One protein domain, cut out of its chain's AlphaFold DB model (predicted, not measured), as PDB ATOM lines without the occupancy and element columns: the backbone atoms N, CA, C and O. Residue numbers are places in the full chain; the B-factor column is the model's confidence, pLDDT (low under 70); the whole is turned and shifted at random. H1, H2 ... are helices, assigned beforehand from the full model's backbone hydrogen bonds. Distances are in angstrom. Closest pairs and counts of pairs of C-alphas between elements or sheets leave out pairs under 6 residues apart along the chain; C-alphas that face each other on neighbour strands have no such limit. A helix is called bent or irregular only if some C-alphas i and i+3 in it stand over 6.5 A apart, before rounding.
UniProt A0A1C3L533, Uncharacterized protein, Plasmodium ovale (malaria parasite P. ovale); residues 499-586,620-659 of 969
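What this domain is: This is residues 499 to 586 and 620 to 659 of the 969 residues of an uncharacterized protein of Plasmodium ovale (malaria parasite P. ovale) (UniProt A0A1C3L533). Five helices, H1 to H5, pack in a round, H1 on H4, H4 on H3, H3 on H2, H2 on H5 and H5 back on H1, and make the larger end of the domain. At its other end the short H7 crosses H5 steeply, with H8 packed on H7, the small H6 at the corner before it, and a last stretch, residues 650 to 659, beyond H8. The printed part has 128 residues with eight named helices, H1 to H8 in chain order, and no named strand: the class is all helix. The whole is compact, with a radius of gyration of the C-alphas of 15.0 A, and only just elongated, spanning 46 by 30 by 28 A.

How they stand to each other: H1, residues 502 to 516, is close to but not clearly touching H2, residues 519 to 533; their closest C-alphas, those of Ile 513 and Cys 522, are 6.7 A apart. H2 forms a helical hairpin with H3, residues 538 to 551, at a shallow tilt of 11 degrees, opposite ways, closest at C-alphas 532 and 540, 5.3 A. H3, with residues 545 to 549 alone, touches H4, residues 554 to 567, in a second helical hairpin, closest at C-alphas 549 and 557, 5.9 A. H4 touches H1 at a shallow tilt of 25 degrees, opposite ways, closest at C-alphas 563 and 509, 6.0 A. H5, residues 573 to 583, touches H2 at a shallow tilt of 8 degrees, opposite ways, closest at C-alphas 580 and 519, 6.2 A. H1 touches H5 with residues 510 to 514 alone, at a steep tilt of 49 degrees, closest at C-alphas 510 and 576, 6.3 A. H6, residues 620 to 623, touches H7, residues 628 to 633, only at the corner, closest at C-alphas 621 and 630, 5.1 A. H7 touches H5 at a steep tilt of 64 degrees, closest at C-alphas 631 and 577, 7.0 A. H8, residues 639 to 649, touches H7, closest at C-alphas 641 and 632, 6.3 A. Every O i to N i+4 pair is within hydrogen-bond range in H1, H2, H3, H5, H7 and H8; in H4 7 of 10 are, and H6 is too short for such a pair.

Where its parts are: H1 begins at C-alpha 502, (38.715, -52.579, -32.103), and is 21.0 A long from first to last C-alpha; H2 is 20.6 A, H3 20.3 A and H4 19.9 A. H4 is irregular, with C-alphas 555 and 558 7.6 A apart. H5 is 15.5 A and H8 15.6 A long, and H8 ends at C-alpha 649, (22.597, -26.921, -29.139).

The domain as a whole: The two C-alphas farthest apart are those of Ser 499 and Pro 658, 50.3 A. Residues 587 to 619 are not printed, and C-alphas 586 and 620 are 13.6 A apart across this cut, which lies in the link from H5 to H6. Of the links that are printed whole, each is tight. The model's mean pLDDT over the printed part is 84.6, and residues 554 and 654 to 659 are under 70.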
ATOM      1  N   SER A 499      44.371 -59.783 -35.038       79.94
ATOM      2  CA  SER A 499      44.512 -59.944 -33.581       79.94
ATOM      3  C   SER A 499      44.337 -58.645 -32.773       79.94
ATOM      4  O   SER A 499      44.304 -58.687 -31.540       79.94
ATOM      5  N   LEU A 500      44.201 -57.476 -33.416       81.94
ATOM      6  CA  LEU A 500      44.094 -56.190 -32.716       81.94
ATOM      7  C   LEU A 500      42.653 -55.877 -32.256       81.94
ATOM      8  O   LEU A 500      41.729 -55.862 -33.071       81.94
ATOM      9  N   PRO A 501      42.432 -55.505 -30.978       86.19
ATOM     10  CA  PRO A 501      41.103 -55.145 -30.493       86.19
ATOM     11  C   PRO A 501      40.631 -53.804 -31.076       86.19
ATOM     12  O   PRO A 501      41.401 -52.844 -31.181       86.19
ATOM     13  N   CYS A 502      39.331 -53.702 -31.377       84.94
ATOM     14  CA  CYS A 502      38.715 -52.579 -32.103       84.94
ATOM     15  C   CYS A 502      39.059 -51.183 -31.547       84.94
ATOM     16  O   CYS A 502      39.232 -50.240 -32.313       84.94
ATOM     17  N   ASN A 503      39.214 -51.034 -30.226       86.50
ATOM     18  CA  ASN A 503      39.603 -49.757 -29.616       86.50
ATOM     19  C   ASN A 503      41.033 -49.333 -30.001       86.50
ATOM     20  O   ASN A 503      41.278 -48.163 -30.294       86.50
ATOM     21  N   VAL A 504      41.980 -50.276 -30.030       88.56
ATOM     22  CA  VAL A 504      43.370 -50.026 -30.448       88.56
ATOM     23  C   VAL A 504      43.427 -49.792 -31.956       88.56
ATOM     24  O   VAL A 504      44.078 -48.849 -32.397       88.56
ATOM     25  N   LEU A 505      42.671 -50.570 -32.734       88.69
ATOM     26  CA  LEU A 505      42.525 -50.412 -34.181       88.69
ATOM     27  C   LEU A 505      41.997 -49.010 -34.566       88.69
ATOM     28  O   LEU A 505      42.619 -48.310 -35.368       88.69
ATOM     29  N   ASN A 506      40.910 -48.555 -33.932       90.81
ATOM     30  CA  ASN A 506      40.320 -47.228 -34.144       90.81
ATOM     31  C   ASN A 506      41.306 -46.097 -33.795       90.81
ATOM     32  O   ASN A 506      41.413 -45.111 -34.530       90.81
ATOM     33  N   ASN A 507      42.056 -46.248 -32.696       91.00
ATOM     34  CA  ASN A 507      43.108 -45.311 -32.292       91.00
ATOM     35  C   ASN A 507      44.279 -45.286 -33.293       91.00
ATOM     36  O   ASN A 507      44.743 -44.206 -33.657       91.00
ATOM     37  N   LEU A 508      44.735 -46.450 -33.773       89.50
ATOM     38  CA  LEU A 508      45.795 -46.578 -34.782       89.50
ATOM     39  C   LEU A 508      45.395 -45.936 -36.112       89.50
ATOM     40  O   LEU A 508      46.188 -45.204 -36.703       89.50
ATOM     41  N   PHE A 509      44.163 -46.167 -36.563       90.94
ATOM     42  CA  PHE A 509      43.611 -45.567 -37.776       90.94
ATOM     43  C   PHE A 509      43.549 -44.034 -37.674       90.94
ATOM     44  O   PHE A 509      44.052 -43.337 -38.559       90.94
ATOM     45  N   ALA A 510      43.026 -43.501 -36.564       91.62
ATOM     46  CA  ALA A 510      42.984 -42.062 -36.310       91.62
ATOM     47  C   ALA A 510      44.393 -41.436 -36.232       91.62
ATOM     48  O   ALA A 510      44.644 -40.401 -36.853       91.62
ATOM     49  N   TYR A 511      45.332 -42.099 -35.546       92.50
ATOM     50  CA  TYR A 511      46.738 -41.692 -35.463       92.50
ATOM     51  C   TYR A 511      47.414 -41.653 -36.840       92.50
ATOM     52  O   TYR A 511      48.024 -40.646 -37.198       92.50
ATOM     53  N   LYS A 512      47.296 -42.725 -37.637       88.81
ATOM     54  CA  LYS A 512      47.911 -42.821 -38.972       88.81
ATOM     55  C   LYS A 512      47.346 -41.769 -39.934       88.81
ATOM     56  O   LYS A 512      48.124 -41.163 -40.666       88.81
ATOM     57  N   ILE A 513      46.037 -41.496 -39.898       90.19
ATOM     58  CA  ILE A 513      45.426 -40.415 -40.690       90.19
ATOM     59  C   ILE A 513      45.975 -39.046 -40.273       90.19
ATOM     60  O   ILE A 513      46.483 -38.320 -41.126       90.19
ATOM     61  N   VAL A 514      45.943 -38.700 -38.981       90.88
ATOM     62  CA  VAL A 514      46.412 -37.384 -38.503       90.88
ATOM     63  C   VAL A 514      47.914 -37.177 -38.721       90.88
ATOM     64  O   VAL A 514      48.348 -36.063 -39.000       90.88
ATOM     65  N   LYS A 515      48.720 -38.242 -38.653       89.62
ATOM     66  CA  LYS A 515      50.162 -38.180 -38.925       89.62
ATOM     67  C   LYS A 515      50.487 -37.891 -40.396       89.62
ATOM     68  O   LYS A 515      51.507 -37.264 -40.675       89.62
ATOM     69  N   ASN A 516      49.643 -38.351 -41.321       85.62
ATOM     70  CA  ASN A 516      49.944 -38.370 -42.756       85.62
ATOM     71  C   ASN A 516      49.121 -37.355 -43.580       85.62
ATOM     72  O   ASN A 516      49.437 -37.129 -44.752       85.62
ATOM     73  N   CYS A 517      48.091 -36.733 -42.994       85.38
ATOM     74  CA  CYS A 517      47.195 -35.778 -43.649       85.38
ATOM     75  C   CYS A 517      46.964 -34.517 -42.794       85.38
ATOM     76  O   CYS A 517      46.877 -34.583 -41.574       85.38
ATOM     77  N   SER A 518      46.787 -33.359 -43.439       90.31
ATOM     78  CA  SER A 518      46.374 -32.125 -42.750       90.31
ATOM     79  C   SER A 518      44.930 -32.226 -42.237       90.31
ATOM     80  O   SER A 518      44.104 -32.941 -42.810       90.31
ATOM     81  N   ALA A 519      44.587 -31.481 -41.182       89.75
ATOM     82  CA  ALA A 519      43.274 -31.545 -40.530       89.75
ATOM     83  C   ALA A 519      42.094 -31.297 -41.493       89.75
ATOM     84  O   ALA A 519      41.062 -31.951 -41.386       89.75
ATOM     85  N   GLU A 520      42.259 -30.421 -42.489       89.62
ATOM     86  CA  GLU A 520      41.258 -30.201 -43.545       89.62
ATOM     87  C   GLU A 520      41.039 -31.426 -44.456       89.62
ATOM     88  O   GLU A 520      39.910 -31.676 -44.872       89.62
ATOM     89  N   LEU A 521      42.080 -32.213 -44.756       89.44
ATOM     90  CA  LEU A 521      41.968 -33.468 -45.508       89.44
ATOM     91  C   LEU A 521      41.371 -34.568 -44.629       89.44
ATOM     92  O   LEU A 521      40.498 -35.300 -45.086       89.44
ATOM     93  N   CYS A 522      41.759 -34.621 -43.352       90.94
ATOM     94  CA  CYS A 522      41.155 -35.517 -42.370       90.94
ATOM     95  C   CYS A 522      39.641 -35.271 -42.261       90.94
ATOM     96  O   CYS A 522      38.865 -36.213 -42.368       90.94
ATOM     97  N   LEU A 523      39.196 -34.014 -42.144       91.06
ATOM     98  CA  LEU A 523      37.772 -33.656 -42.091       91.06
ATOM     99  C   LEU A 523      37.023 -33.982 -43.394       91.06
ATOM    100  O   LEU A 523      35.886 -34.451 -43.334       91.06
ATOM    101  N   LYS A 524      37.656 -33.818 -44.564       91.56
ATOM    102  CA  LYS A 524      37.091 -34.249 -45.860       91.56
ATOM    103  C   LYS A 524      36.911 -35.773 -45.921       91.56
ATOM    104  O   LYS A 524      35.851 -36.236 -46.336       91.56
ATOM    105  N   ILE A 525      37.894 -36.544 -45.446       91.44
ATOM    106  CA  ILE A 525      37.818 -38.011 -45.324       91.44
ATOM    107  C   ILE A 525      36.715 -38.421 -44.335       91.44
ATOM    108  O   ILE A 525      35.862 -39.232 -44.683       91.44
ATOM    109  N   ILE A 526      36.665 -37.817 -43.145       92.00
ATOM    110  CA  ILE A 526      35.651 -38.090 -42.110       92.00
ATOM    111  C   ILE A 526      34.234 -37.802 -42.622       92.00
ATOM    112  O   ILE A 526      33.336 -38.629 -42.463       92.00
ATOM    113  N   SER A 527      34.033 -36.656 -43.275       92.31
ATOM    114  CA  SER A 527      32.749 -36.294 -43.882       92.31
ATOM    115  C   SER A 527      32.328 -37.320 -44.939       92.31
ATOM    116  O   SER A 527      31.185 -37.770 -44.925       92.31
ATOM    117  N   ARG A 528      33.258 -37.777 -45.789       89.00
ATOM    118  CA  ARG A 528      32.992 -38.828 -46.784       89.00
ATOM    119  C   ARG A 528      32.659 -40.174 -46.148       89.00
ATOM    120  O   ARG A 528      31.691 -40.791 -46.577       89.00
ATOM    121  N   ILE A 529      33.380 -40.596 -45.108       90.25
ATOM    122  CA  ILE A 529      33.051 -41.802 -44.330       90.25
ATOM    123  C   ILE A 529      31.608 -41.719 -43.807       90.25
ATOM    124  O   ILE A 529      30.863 -42.680 -43.965       90.25
ATOM    125  N   GLY A 530      31.173 -40.559 -43.297       88.44
ATOM    126  CA  GLY A 530      29.769 -40.311 -42.944       88.44
ATOM    127  C   GLY A 530      28.804 -40.464 -44.124       88.44
ATOM    128  O   GLY A 530      27.900 -41.290 -44.067       88.44
ATOM    129  N   MET A 531      29.039 -39.744 -45.226       88.44
ATOM    130  CA  MET A 531      28.187 -39.786 -46.429       88.44
ATOM    131  C   MET A 531      28.008 -41.192 -47.032       88.44
ATOM    132  O   MET A 531      26.994 -41.447 -47.688       88.44
ATOM    133  N   TYR A 532      29.000 -42.073 -46.876       87.44
ATOM    134  CA  TYR A 532      28.946 -43.457 -47.353       87.44
ATOM    135  C   TYR A 532      28.372 -44.423 -46.303       87.44
ATOM    136  O   TYR A 532      27.611 -45.313 -46.679       87.44
ATOM    137  N   ARG A 533      28.611 -44.198 -45.000       83.44
ATOM    138  CA  ARG A 533      27.942 -44.928 -43.904       83.44
ATOM    139  C   ARG A 533      26.424 -44.718 -43.933       83.44
ATOM    140  O   ARG A 533      25.679 -45.684 -43.811       83.44
ATOM    141  N   ASP A 534      25.980 -43.494 -44.224       84.88
ATOM    142  CA  ASP A 534      24.568 -43.127 -44.439       84.88
ATOM    143  C   ASP A 534      23.922 -43.849 -45.645       84.88
ATOM    144  O   ASP A 534      22.707 -43.799 -45.834       84.88
ATOM    145  N   LYS A 535      24.728 -44.490 -46.503       83.19
ATOM    146  CA  LYS A 535      24.311 -45.162 -47.746       83.19
ATOM    147  C   LYS A 535      24.953 -46.543 -47.857       83.19
ATOM    148  O   LYS A 535      25.522 -46.886 -48.896       83.19
ATOM    149  N   TYR A 536      24.853 -47.311 -46.768       80.25
ATOM    150  CA  TYR A 536      25.472 -48.622 -46.597       80.25
ATOM    151  C   TYR A 536      25.257 -49.541 -47.812       80.25
ATOM    152  O   TYR A 536      24.153 -49.994 -48.114       80.25
ATOM    153  N   SER A 537      26.340 -49.761 -48.555       87.31
ATOM    154  CA  SER A 537      26.366 -50.503 -49.814       87.31
ATOM    155  C   SER A 537      27.811 -50.853 -50.156       87.31
ATOM    156  O   SER A 537      28.693 -50.012 -49.977       87.31
ATOM    157  N   GLN A 538      28.069 -52.030 -50.727       87.56
ATOM    158  CA  GLN A 538      29.409 -52.407 -51.198       87.56
ATOM    159  C   GLN A 538      30.014 -51.347 -52.140       87.56
ATOM    160  O   GLN A 538      31.168 -50.953 -51.986       87.56
ATOM    161  N   VAL A 539      29.198 -50.776 -53.034       88.50
ATOM    162  CA  VAL A 539      29.618 -49.710 -53.958       88.50
ATOM    163  C   VAL A 539      30.035 -48.435 -53.208       88.50
ATOM    164  O   VAL A 539      30.910 -47.709 -53.673       88.50
ATOM    165  N   SER A 540      29.453 -48.140 -52.039       86.94
ATOM    166  CA  SER A 540      29.864 -46.994 -51.208       86.94
ATOM    167  C   SER A 540      31.278 -47.187 -50.640       86.94
ATOM    168  O   SER A 540      32.109 -46.282 -50.715       86.94
ATOM    169  N   TYR A 541      31.568 -48.401 -50.168       88.75
ATOM    170  CA  TYR A 541      32.830 -48.805 -49.557       88.75
ATOM    171  C   TYR A 541      33.970 -48.876 -50.584       88.75
ATOM    172  O   TYR A 541      35.024 -48.276 -50.376       88.75
ATOM    173  N   GLU A 542      33.726 -49.484 -51.750       88.25
ATOM    174  CA  GLU A 542      34.671 -49.491 -52.877       88.25
ATOM    175  C   GLU A 542      35.021 -48.067 -53.339       88.25
ATOM    176  O   GLU A 542      36.192 -47.751 -53.560       88.25
ATOM    177  N   ASN A 543      34.034 -47.168 -53.440       89.31
ATOM    178  CA  ASN A 543      34.294 -45.760 -53.758       89.31
ATOM    179  C   ASN A 543      35.125 -45.059 -52.669       89.31
ATOM    180  O   ASN A 543      35.953 -44.212 -53.004       89.31
ATOM    181  N   MET A 544      34.959 -45.417 -51.391       88.19
ATOM    182  CA  MET A 544      35.745 -44.841 -50.296       88.19
ATOM    183  C   MET A 544      37.197 -45.341 -50.283       88.19
ATOM    184  O   MET A 544      38.111 -44.533 -50.144       88.19
ATOM    185  N   ILE A 545      37.444 -46.632 -50.528       88.50
ATOM    186  CA  ILE A 545      38.810 -47.164 -50.692       88.50
ATOM    187  C   ILE A 545      39.522 -46.469 -51.860       88.50
ATOM    188  O   ILE A 545      40.653 -46.000 -51.709       88.50
ATOM    189  N   ASN A 546      38.841 -46.323 -53.002       88.44
ATOM    190  CA  ASN A 546      39.371 -45.585 -54.151       88.44
ATOM    191  C   ASN A 546      39.648 -44.103 -53.826       88.44
ATOM    192  O   ASN A 546      40.623 -43.541 -54.322       88.44
ATOM    193  N   TYR A 547      38.831 -43.474 -52.977       89.19
ATOM    194  CA  TYR A 547      39.014 -42.096 -52.512       89.19
ATOM    195  C   TYR A 547      40.232 -41.948 -51.581       89.19
ATOM    196  O   TYR A 547      41.052 -41.053 -51.796       89.19
ATOM    197  N   LEU A 548      40.423 -42.856 -50.610       86.94
ATOM    198  CA  LEU A 548      41.633 -42.890 -49.771       86.94
ATOM    199  C   LEU A 548      42.897 -43.087 -50.616       86.94
ATOM    200  O   LEU A 548      43.865 -42.344 -50.460       86.94
ATOM    201  N   GLY A 549      42.869 -44.045 -51.549       83.88
ATOM    202  CA  GLY A 549      44.000 -44.361 -52.424       83.88
ATOM    203  C   GLY A 549      44.433 -43.216 -53.348       83.88
ATOM    204  O   GLY A 549      45.579 -43.211 -53.789       83.88
ATOM    205  N   GLN A 550      43.550 -42.244 -53.614       84.94
ATOM    206  CA  GLN A 550      43.842 -41.040 -54.404       84.94
ATOM    207  C   GLN A 550      44.342 -39.848 -53.573       84.94
ATOM    208  O   GLN A 550      44.995 -38.966 -54.127       84.94
ATOM    209  N   ILE A 551      44.009 -39.782 -52.278       84.00
ATOM    210  CA  ILE A 551      44.261 -38.603 -51.425       84.00
ATOM    211  C   ILE A 551      45.469 -38.783 -50.508       84.00
ATOM    212  O   ILE A 551      46.158 -37.807 -50.207       84.00
ATOM    213  N   ILE A 552      45.724 -40.004 -50.047       82.25
ATOM    214  CA  ILE A 552      46.827 -40.288 -49.130       82.25
ATOM    215  C   ILE A 552      48.132 -40.444 -49.931       82.25
ATOM    216  O   ILE A 552      48.143 -40.914 -51.073       82.25
ATOM    217  N   ASN A 553      49.248 -40.012 -49.335       75.69
ATOM    218  CA  ASN A 553      50.578 -40.114 -49.931       75.69
ATOM    219  C   ASN A 553      51.048 -41.577 -49.998       75.69
ATOM    220  O   ASN A 553      51.206 -42.225 -48.957       75.69
ATOM    221  N   SER A 554      51.351 -42.027 -51.225       66.69
ATOM    222  CA  SER A 554      51.642 -43.406 -51.670       66.69
ATOM    223  C   SER A 554      52.269 -44.347 -50.643       66.69
ATOM    224  O   SER A 554      51.838 -45.490 -50.510       66.69
ATOM    225  N   ASN A 555      53.273 -43.870 -49.909       73.06
ATOM    226  CA  ASN A 555      54.088 -44.656 -48.985       73.06
ATOM    227  C   ASN A 555      53.309 -45.163 -47.753       73.06
ATOM    228  O   ASN A 555      53.828 -45.996 -47.021       73.06
ATOM    229  N   SER A 556      52.094 -44.660 -47.514       72.75
ATOM    230  CA  SER A 556      51.241 -45.042 -46.375       72.75
ATOM    231  C   SER A 556      49.852 -45.560 -46.768       72.75
ATOM    232  O   SER A 556      49.052 -45.913 -45.900       72.75
ATOM    233  N   ASN A 557      49.557 -45.639 -48.071       78.25
ATOM    234  CA  ASN A 557      48.210 -45.954 -48.557       78.25
ATOM    235  C   ASN A 557      47.811 -47.388 -48.204       78.25
ATOM    236  O   ASN A 557      46.687 -47.604 -47.769       78.25
ATOM    237  N   ALA A 558      48.734 -48.348 -48.330       82.06
ATOM    238  CA  ALA A 558      48.475 -49.748 -47.996       82.06
ATOM    239  C   ALA A 558      48.103 -49.931 -46.513       82.06
ATOM    240  O   ALA A 558      47.081 -50.542 -46.219       82.06
ATOM    241  N   GLU A 559      48.871 -49.338 -45.589       82.88
ATOM    242  CA  GLU A 559      48.584 -49.407 -44.148       82.88
ATOM    243  C   GLU A 559      47.215 -48.805 -43.804       82.88
ATOM    244  O   GLU A 559      46.434 -49.411 -43.074       82.88
ATOM    245  N   ILE A 560      46.911 -47.607 -44.321       87.25
ATOM    246  CA  ILE A 560      45.673 -46.903 -43.963       87.25
ATOM    247  C   ILE A 560      44.454 -47.547 -44.633       87.25
ATOM    248  O   ILE A 560      43.395 -47.576 -44.018       87.25
ATOM    249  N   ILE A 561      44.588 -48.115 -45.836       87.88
ATOM    250  CA  ILE A 561      43.510 -48.881 -46.484       87.88
ATOM    251  C   ILE A 561      43.266 -50.209 -45.753       87.88
ATOM    252  O   ILE A 561      42.108 -50.554 -45.534       87.88
ATOM    253  N   ALA A 562      44.313 -50.919 -45.319       86.12
ATOM    254  CA  ALA A 562      44.169 -52.159 -44.552       86.12
ATOM    255  C   ALA A 562      43.523 -51.911 -43.176       86.12
ATOM    256  O   ALA A 562      42.547 -52.572 -42.824       86.12
ATOM    257  N   LEU A 563      43.985 -50.892 -42.439       88.06
ATOM    258  CA  LEU A 563      43.335 -50.460 -41.197       88.06
ATOM    259  C   LEU A 563      41.892 -50.004 -41.449       88.06
ATOM    260  O   LEU A 563      41.000 -50.395 -40.705       88.06
ATOM    261  N   PHE A 564      41.634 -49.216 -42.502       89.38
ATOM    262  CA  PHE A 564      40.285 -48.761 -42.854       89.38
ATOM    263  C   PHE A 564      39.325 -49.923 -43.123       89.38
ATOM    264  O   PHE A 564      38.194 -49.889 -42.640       89.38
ATOM    265  N   ALA A 565      39.772 -50.944 -43.858       86.94
ATOM    266  CA  ALA A 565      38.954 -52.101 -44.209       86.94
ATOM    267  C   ALA A 565      38.403 -52.821 -42.968       86.94
ATOM    268  O   ALA A 565      37.260 -53.271 -42.970       86.94
ATOM    269  N   ARG A 566      39.186 -52.853 -41.884       86.12
ATOM    270  CA  ARG A 566      38.791 -53.417 -40.587       86.12
ATOM    271  C   ARG A 566      38.044 -52.419 -39.683       86.12
ATOM    272  O   ARG A 566      37.230 -52.822 -38.858       86.12
ATOM    273  N   CYS A 567      38.300 -51.121 -39.851       86.81
ATOM    274  CA  CYS A 567      37.729 -50.012 -39.071       86.81
ATOM    275  C   CYS A 567      36.357 -49.495 -39.539       86.81
ATOM    276  O   CYS A 567      35.703 -48.777 -38.785       86.81
ATOM    277  N   TYR A 568      35.941 -49.739 -40.788       86.44
ATOM    278  CA  TYR A 568      34.854 -48.968 -41.422       86.44
ATOM    279  C   TYR A 568      33.539 -48.947 -40.621       86.44
ATOM    280  O   TYR A 568      32.909 -47.896 -40.477       86.44
ATOM    281  N   GLU A 569      33.147 -50.089 -40.061       84.94
ATOM    282  CA  GLU A 569      31.920 -50.240 -39.274       84.94
ATOM    283  C   GLU A 569      32.086 -49.722 -37.832       84.94
ATOM    284  O   GLU A 569      31.201 -49.045 -37.289       84.94
ATOM    285  N   THR A 570      33.243 -50.005 -37.229       87.12
ATOM    286  CA  THR A 570      33.550 -49.825 -35.801       87.12
ATOM    287  C   THR A 570      34.032 -48.420 -35.434       87.12
ATOM    288  O   THR A 570      33.949 -48.032 -34.267       87.12
ATOM    289  N   VAL A 571      34.508 -47.625 -36.395       88.38
ATOM    290  CA  VAL A 571      34.939 -46.241 -36.158       88.38
ATOM    291  C   VAL A 571      33.745 -45.296 -36.043       88.38
ATOM    292  O   VAL A 571      32.945 -45.152 -36.971       88.38
ATOM    293  N   SER A 572      33.657 -44.574 -34.924       90.19
ATOM    294  CA  SER A 572      32.655 -43.526 -34.724       90.19
ATOM    295  C   SER A 572      33.142 -42.159 -35.227       90.19
ATOM    296  O   SER A 572      34.254 -41.703 -34.955       90.19
ATOM    297  N   ILE A 573      32.276 -41.472 -35.973       91.44
ATOM    298  CA  ILE A 573      32.577 -40.174 -36.597       91.44
ATOM    299  C   ILE A 573      32.873 -39.078 -35.550       91.44
ATOM    300  O   ILE A 573      33.881 -38.387 -35.718       91.44
ATOM    301  N   PRO A 574      32.116 -38.937 -34.436       91.69
ATOM    302  CA  PRO A 574      32.438 -37.960 -33.391       91.69
ATOM    303  C   PRO A 574      33.815 -38.172 -32.748       91.69
ATOM    304  O   PRO A 574      34.505 -37.199 -32.436       91.69
ATOM    305  N   PHE A 575      34.249 -39.429 -32.596       92.31
ATOM    306  CA  PHE A 575      35.586 -39.746 -32.094       92.31
ATOM    307  C   PHE A 575      36.672 -39.237 -33.048       92.31
ATOM    308  O   PHE A 575      37.564 -38.517 -32.600       92.31
ATOM    309  N   LEU A 576      36.570 -39.522 -34.355       92.06
ATOM    310  CA  LEU A 576      37.539 -39.018 -35.337       92.06
ATOM    311  C   LEU A 576      37.610 -37.485 -35.347       92.06
ATOM    312  O   LEU A 576      38.704 -36.927 -35.370       92.06
ATOM    313  N   VAL A 577      36.467 -36.793 -35.289       92.44
ATOM    314  CA  VAL A 577      36.426 -35.319 -35.257       92.44
ATOM    315  C   VAL A 577      37.121 -34.783 -34.005       92.44
ATOM    316  O   VAL A 577      37.944 -33.874 -34.103       92.44
ATOM    317  N   ASN A 578      36.859 -35.369 -32.834       91.81
ATOM    318  CA  ASN A 578      37.504 -34.960 -31.585       91.81
ATOM    319  C   ASN A 578      39.005 -35.326 -31.547       91.81
ATOM    320  O   ASN A 578      39.797 -34.610 -30.937       91.81
ATOM    321  N   TYR A 579      39.423 -36.396 -32.229       93.69
ATOM    322  CA  TYR A 579      40.830 -36.775 -32.380       93.69
ATOM    323  C   TYR A 579      41.583 -35.793 -33.297       93.69
ATOM    324  O   TYR A 579      42.642 -35.287 -32.927       93.69
ATOM    325  N   VAL A 580      41.001 -35.431 -34.448       92.56
ATOM    326  CA  VAL A 580      41.534 -34.392 -35.352       92.56
ATOM    327  C   VAL A 580      41.548 -33.014 -34.678       92.56
ATOM    328  O   VAL A 580      42.481 -32.250 -34.895       92.56
ATOM    329  N   ARG A 581      40.583 -32.710 -33.803       91.06
ATOM    330  CA  ARG A 581      40.579 -31.500 -32.963       91.06
ATOM    331  C   ARG A 581      41.724 -31.457 -31.946       91.06
ATOM    332  O   ARG A 581      42.233 -30.378 -31.667       91.06
ATOM    333  N   LYS A 582      42.122 -32.600 -31.375       89.69
ATOM    334  CA  LYS A 582      43.211 -32.673 -30.381       89.69
ATOM    335  C   LYS A 582      44.609 -32.691 -31.001       89.69
ATOM    336  O   LYS A 582      45.524 -32.125 -30.414       89.69
ATOM    337  N   TYR A 583      44.778 -33.353 -32.146       89.25
ATOM    338  CA  TYR A 583      46.105 -33.675 -32.693       89.25
ATOM    339  C   TYR A 583      46.335 -33.207 -34.141       89.25
ATOM    340  O   TYR A 583      47.460 -33.267 -34.631       89.25
ATOM    341  N   GLY A 584      45.293 -32.763 -34.850       87.94
ATOM    342  CA  GLY A 584      45.367 -32.387 -36.260       87.94
ATOM    343  C   GLY A 584      45.768 -30.931 -36.481       87.94
ATOM    344  O   GLY A 584      45.112 -30.012 -35.998       87.94
ATOM    345  N   THR A 585      46.794 -30.711 -37.303       89.50
ATOM    346  CA  THR A 585      47.219 -29.372 -37.737       89.50
ATOM    347  C   THR A 585      46.594 -28.997 -39.084       89.50
ATOM    348  O   THR A 585      46.550 -29.791 -40.029       89.50
ATOM    349  N   PHE A 586      46.081 -27.770 -39.203       90.06
ATOM    350  CA  PHE A 586      45.595 -27.240 -40.480       90.06
ATOM    351  C   PHE A 586      46.761 -26.857 -41.403       90.06
ATOM    352  O   PHE A 586      47.818 -26.424 -40.948       90.06
ATOM    353  N   ASN A 620      35.032 -19.235 -36.849       75.56
ATOM    354  CA  ASN A 620      35.315 -19.810 -35.522       75.56
ATOM    355  C   ASN A 620      36.617 -20.644 -35.435       75.56
ATOM    356  O   ASN A 620      37.138 -20.866 -34.347       75.56
ATOM    357  N   ILE A 621      37.149 -21.120 -36.565       77.94
ATOM    358  CA  ILE A 621      38.412 -21.876 -36.669       77.94
ATOM    359  C   ILE A 621      39.634 -20.986 -36.383       77.94
ATOM    360  O   ILE A 621      40.646 -21.474 -35.893       77.94
ATOM    361  N   LEU A 622      39.545 -19.692 -36.712       72.56
ATOM    362  CA  LEU A 622      40.615 -18.711 -36.515       72.56
ATOM    363  C   LEU A 622      40.495 -17.998 -35.160       72.56
ATOM    364  O   LEU A 622      41.521 -17.715 -34.552       72.56
ATOM    365  N   THR A 623      39.274 -17.748 -34.668       74.75
ATOM    366  CA  THR A 623      39.053 -17.126 -33.347       74.75
ATOM    367  C   THR A 623      39.157 -18.129 -32.196       74.75
ATOM    368  O   THR A 623      39.751 -17.832 -31.163       74.75
ATOM    369  N   HIS A 624      38.620 -19.340 -32.371       78.62
ATOM    370  CA  HIS A 624      38.590 -20.390 -31.352       78.62
ATOM    371  C   HIS A 624      39.058 -21.730 -31.951       78.62
ATOM    372  O   HIS A 624      38.248 -22.649 -32.150       78.62
ATOM    373  N   PRO A 625      40.371 -21.882 -32.225       76.31
ATOM    374  CA  PRO A 625      40.928 -23.065 -32.887       76.31
ATOM    375  C   PRO A 625      40.699 -24.368 -32.112       76.31
ATOM    376  O   PRO A 625      40.744 -25.438 -32.704       76.31
ATOM    377  N   TYR A 626      40.406 -24.301 -30.809       79.12
ATOM    378  CA  TYR A 626      40.110 -25.466 -29.972       79.12
ATOM    379  C   TYR A 626      38.611 -25.779 -29.819       79.12
ATOM    380  O   TYR A 626      38.270 -26.742 -29.125       79.12
ATOM    381  N   HIS A 627      37.688 -25.019 -30.420       84.25
ATOM    382  CA  HIS A 627      36.249 -25.232 -30.213       84.25
ATOM    383  C   HIS A 627      35.665 -26.315 -31.137       84.25
ATOM    384  O   HIS A 627      35.984 -26.382 -32.323       84.25
ATOM    385  N   LEU A 628      34.792 -27.186 -30.612       85.62
ATOM    386  CA  LEU A 628      34.284 -28.331 -31.383       85.62
ATOM    387  C   LEU A 628      33.322 -27.905 -32.507       85.62
ATOM    388  O   LEU A 628      33.363 -28.491 -33.591       85.62
ATOM    389  N   SER A 629      32.520 -26.851 -32.302       83.38
ATOM    390  CA  SER A 629      31.634 -26.331 -33.355       83.38
ATOM    391  C   SER A 629      32.415 -25.820 -34.577       83.38
ATOM    392  O   SER A 629      31.947 -25.992 -35.700       83.38
ATOM    393  N   SER A 630      33.645 -25.317 -34.399       85.12
ATOM    394  CA  SER A 630      34.549 -24.923 -35.494       85.12
ATOM    395  C   SER A 630      34.879 -26.094 -36.430       85.12
ATOM    396  O   SER A 630      34.892 -25.927 -37.649       85.12
ATOM    397  N   TYR A 631      35.089 -27.295 -35.880       88.81
ATOM    398  CA  TYR A 631      35.349 -28.510 -36.662       88.81
ATOM    399  C   TYR A 631      34.065 -29.085 -37.277       88.81
ATOM    400  O   TYR A 631      34.100 -29.564 -38.406       88.81
ATOM    401  N   ILE A 632      32.924 -28.995 -36.585       86.75
ATOM    402  CA  ILE A 632      31.624 -29.460 -37.102       86.75
ATOM    403  C   ILE A 632      31.128 -28.575 -38.256       86.75
ATOM    404  O   ILE A 632      30.620 -29.105 -39.244       86.75
ATOM    405  N   LYS A 633      31.343 -27.250 -38.202       86.88
ATOM    406  CA  LYS A 633      31.070 -26.337 -39.329       86.88
ATOM    407  C   LYS A 633      31.864 -26.725 -40.590       86.88
ATOM    408  O   LYS A 633      31.331 -26.604 -41.687       86.88
ATOM    409  N   LEU A 634      33.086 -27.256 -40.441       87.25
ATOM    410  CA  LEU A 634      33.929 -27.740 -41.549       87.25
ATOM    411  C   LEU A 634      33.546 -29.121 -42.114       87.25
ATOM    412  O   LEU A 634      34.074 -29.506 -43.161       87.25
ATOM    413  N   LEU A 635      32.664 -29.882 -41.461       87.75
ATOM    414  CA  LEU A 635      32.156 -31.133 -42.027       87.75
ATOM    415  C   LEU A 635      31.157 -30.835 -43.153       87.75
ATOM    416  O   LEU A 635      30.291 -29.969 -43.015       87.75
ATOM    417  N   GLY A 636      31.229 -31.596 -44.245       85.75
ATOM    418  CA  GLY A 636      30.125 -31.685 -45.204       85.75
ATOM    419  C   GLY A 636      28.918 -32.414 -44.605       85.75
ATOM    420  O   GLY A 636      29.000 -32.989 -43.518       85.75
ATOM    421  N   GLU A 637      27.793 -32.391 -45.313       84.69
ATOM    422  CA  GLU A 637      26.543 -33.028 -44.885       84.69
ATOM    423  C   GLU A 637      26.693 -34.539 -44.639       84.69
ATOM    424  O   GLU A 637      27.006 -35.308 -45.547       84.69
ATOM    425  N   CYS A 638      26.414 -34.964 -43.409       86.06
ATOM    426  CA  CYS A 638      26.202 -36.355 -43.009       86.06
ATOM    427  C   CYS A 638      25.291 -36.393 -41.771       86.06
ATOM    428  O   CYS A 638      25.149 -35.373 -41.086       86.06
ATOM    429  N   SER A 639      24.699 -37.551 -41.466       85.75
ATOM    430  CA  SER A 639      23.909 -37.791 -40.240       85.75
ATOM    431  C   SER A 639      24.615 -37.262 -38.986       85.75
ATOM    432  O   SER A 639      24.147 -36.323 -38.345       85.75
ATOM    433  N   ALA A 640      25.834 -37.746 -38.750       87.19
ATOM    434  CA  ALA A 640      26.643 -37.422 -37.583       87.19
ATOM    435  C   ALA A 640      26.967 -35.921 -37.434       87.19
ATOM    436  O   ALA A 640      27.211 -35.473 -36.314       87.19
ATOM    437  N   LYS A 641      26.956 -35.121 -38.516       90.81
ATOM    438  CA  LYS A 641      27.065 -33.651 -38.418       90.81
ATOM    439  C   LYS A 641      25.824 -33.067 -37.740       90.81
ATOM    440  O   LYS A 641      25.972 -32.222 -36.862       90.81
ATOM    441  N   LYS A 642      24.628 -33.527 -38.124       89.06
ATOM    442  CA  LYS A 642      23.355 -33.109 -37.517       89.06
ATOM    443  C   LYS A 642      23.278 -33.567 -36.064       89.06
ATOM    444  O   LYS A 642      23.015 -32.743 -35.196       89.06
ATOM    445  N   ASP A 643      23.620 -34.824 -35.786       88.44
ATOM    446  CA  ASP A 643      23.581 -35.381 -34.427       88.44
ATOM    447  C   ASP A 643      24.529 -34.632 -33.476       88.44
ATOM    448  O   ASP A 643      24.138 -34.251 -32.374       88.44
ATOM    449  N   MET A 644      25.763 -34.346 -33.915       89.06
ATOM    450  CA  MET A 644      26.709 -33.542 -33.132       89.06
ATOM    451  C   MET A 644      26.269 -32.080 -32.983       89.06
ATOM    452  O   MET A 644      26.530 -31.483 -31.942       89.06
ATOM    453  N   TYR A 645      25.603 -31.493 -33.982       89.44
ATOM    454  CA  TYR A 645      25.055 -30.136 -33.881       89.44
ATOM    455  C   TYR A 645      23.924 -30.067 -32.848       89.44
ATOM    456  O   TYR A 645      23.970 -29.231 -31.949       89.44
ATOM    457  N   ILE A 646      22.973 -31.007 -32.905       87.12
ATOM    458  CA  ILE A 646      21.884 -31.149 -31.927       87.12
ATOM    459  C   ILE A 646      22.462 -31.338 -30.517       87.12
ATOM    460  O   ILE A 646      22.064 -30.636 -29.596       87.12
ATOM    461  N   GLN A 647      23.459 -32.214 -30.346       87.81
ATOM    462  CA  GLN A 647      24.117 -32.435 -29.051       87.81
ATOM    463  C   GLN A 647      24.888 -31.215 -28.515       87.81
ATOM    464  O   GLN A 647      25.131 -31.158 -27.311       87.81
ATOM    465  N   LEU A 648      25.280 -30.257 -29.364       86.50
ATOM    466  CA  LEU A 648      25.882 -28.994 -28.927       86.50
ATOM    467  C   LEU A 648      24.840 -27.901 -28.642       86.50
ATOM    468  O   LEU A 648      25.028 -27.182 -27.662       86.50
ATOM    469  N   LYS A 649      23.745 -27.814 -29.419       85.06
ATOM    470  CA  LYS A 649      22.597 -26.921 -29.139       85.06
ATOM    471  C   LYS A 649      21.953 -27.303 -27.796       85.06
ATOM    472  O   LYS A 649      21.947 -26.501 -26.875       85.06
ATOM    473  N   MET A 650      21.662 -28.594 -27.585       79.12
ATOM    474  CA  MET A 650      21.200 -29.182 -26.305       79.12
ATOM    475  C   MET A 650      22.163 -29.027 -25.103       79.12
ATOM    476  O   MET A 650      21.878 -29.532 -24.018       79.12
ATOM    477  N   ARG A 651      23.333 -28.401 -25.284       80.44
ATOM    478  CA  ARG A 651      24.334 -28.137 -24.239       80.44
ATOM    479  C   ARG A 651      24.761 -26.661 -24.166       80.44
ATOM    480  O   ARG A 651      25.720 -26.369 -23.458       80.44
ATOM    481  N   GLY A 652      24.123 -25.757 -24.915       73.69
ATOM    482  CA  GLY A 652      24.452 -24.323 -24.924       73.69
ATOM    483  C   GLY A 652      25.804 -23.950 -25.556       73.69
ATOM    484  O   GLY A 652      26.254 -22.820 -25.416       73.69
ATOM    485  N   TYR A 653      26.477 -24.863 -26.274       72.19
ATOM    486  CA  TYR A 653      27.760 -24.575 -26.955       72.19
ATOM    487  C   TYR A 653      27.590 -23.928 -28.344       72.19
ATOM    488  O   TYR A 653      28.560 -23.753 -29.091       72.19
ATOM    489  N   ILE A 654      26.348 -23.640 -28.723       69.19
ATOM    490  CA  ILE A 654      25.916 -22.933 -29.928       69.19
ATOM    491  C   ILE A 654      24.717 -22.087 -29.472       69.19
ATOM    492  O   ILE A 654      23.868 -22.656 -28.785       69.19
ATOM    493  N   PRO A 655      24.639 -20.782 -29.798       53.12
ATOM    494  CA  PRO A 655      23.476 -19.970 -29.448       53.12
ATOM    495  C   PRO A 655      22.210 -20.531 -30.104       53.12
ATOM    496  O   PRO A 655      22.256 -21.080 -31.213       53.12
ATOM    497  N   ASP A 656      21.080 -20.404 -29.417       43.53
ATOM    498  CA  ASP A 656      19.803 -20.894 -29.914       43.53
ATOM    499  C   ASP A 656      19.243 -19.976 -31.005       43.53
ATOM    500  O   ASP A 656      18.503 -19.041 -30.720       43.53
ATOM    501  N   SER A 657      19.551 -20.274 -32.275       50.28
ATOM    502  CA  SER A 657      18.804 -19.662 -33.382       50.28
ATOM    503  C   SER A 657      17.310 -20.030 -33.266       50.28
ATOM    504  O   SER A 657      16.994 -21.206 -32.995       50.28
ATOM    505  N   PRO A 658      16.386 -19.066 -33.418       42.59
ATOM    506  CA  PRO A 658      14.955 -19.305 -33.280       42.59
ATOM    507  C   PRO A 658      14.404 -19.960 -34.553       42.59
ATOM    508  O   PRO A 658      13.875 -19.280 -35.422       42.59
ATOM    509  N   ASN A 659      14.519 -21.293 -34.652       36.97
ATOM    510  CA  ASN A 659      14.096 -22.065 -35.830       36.97
ATOM    511  C   ASN A 659      12.676 -21.650 -36.305       36.97
ATOM    512  O   ASN A 659      11.683 -22.029 -35.676       36.97
TER     513      ASN A 659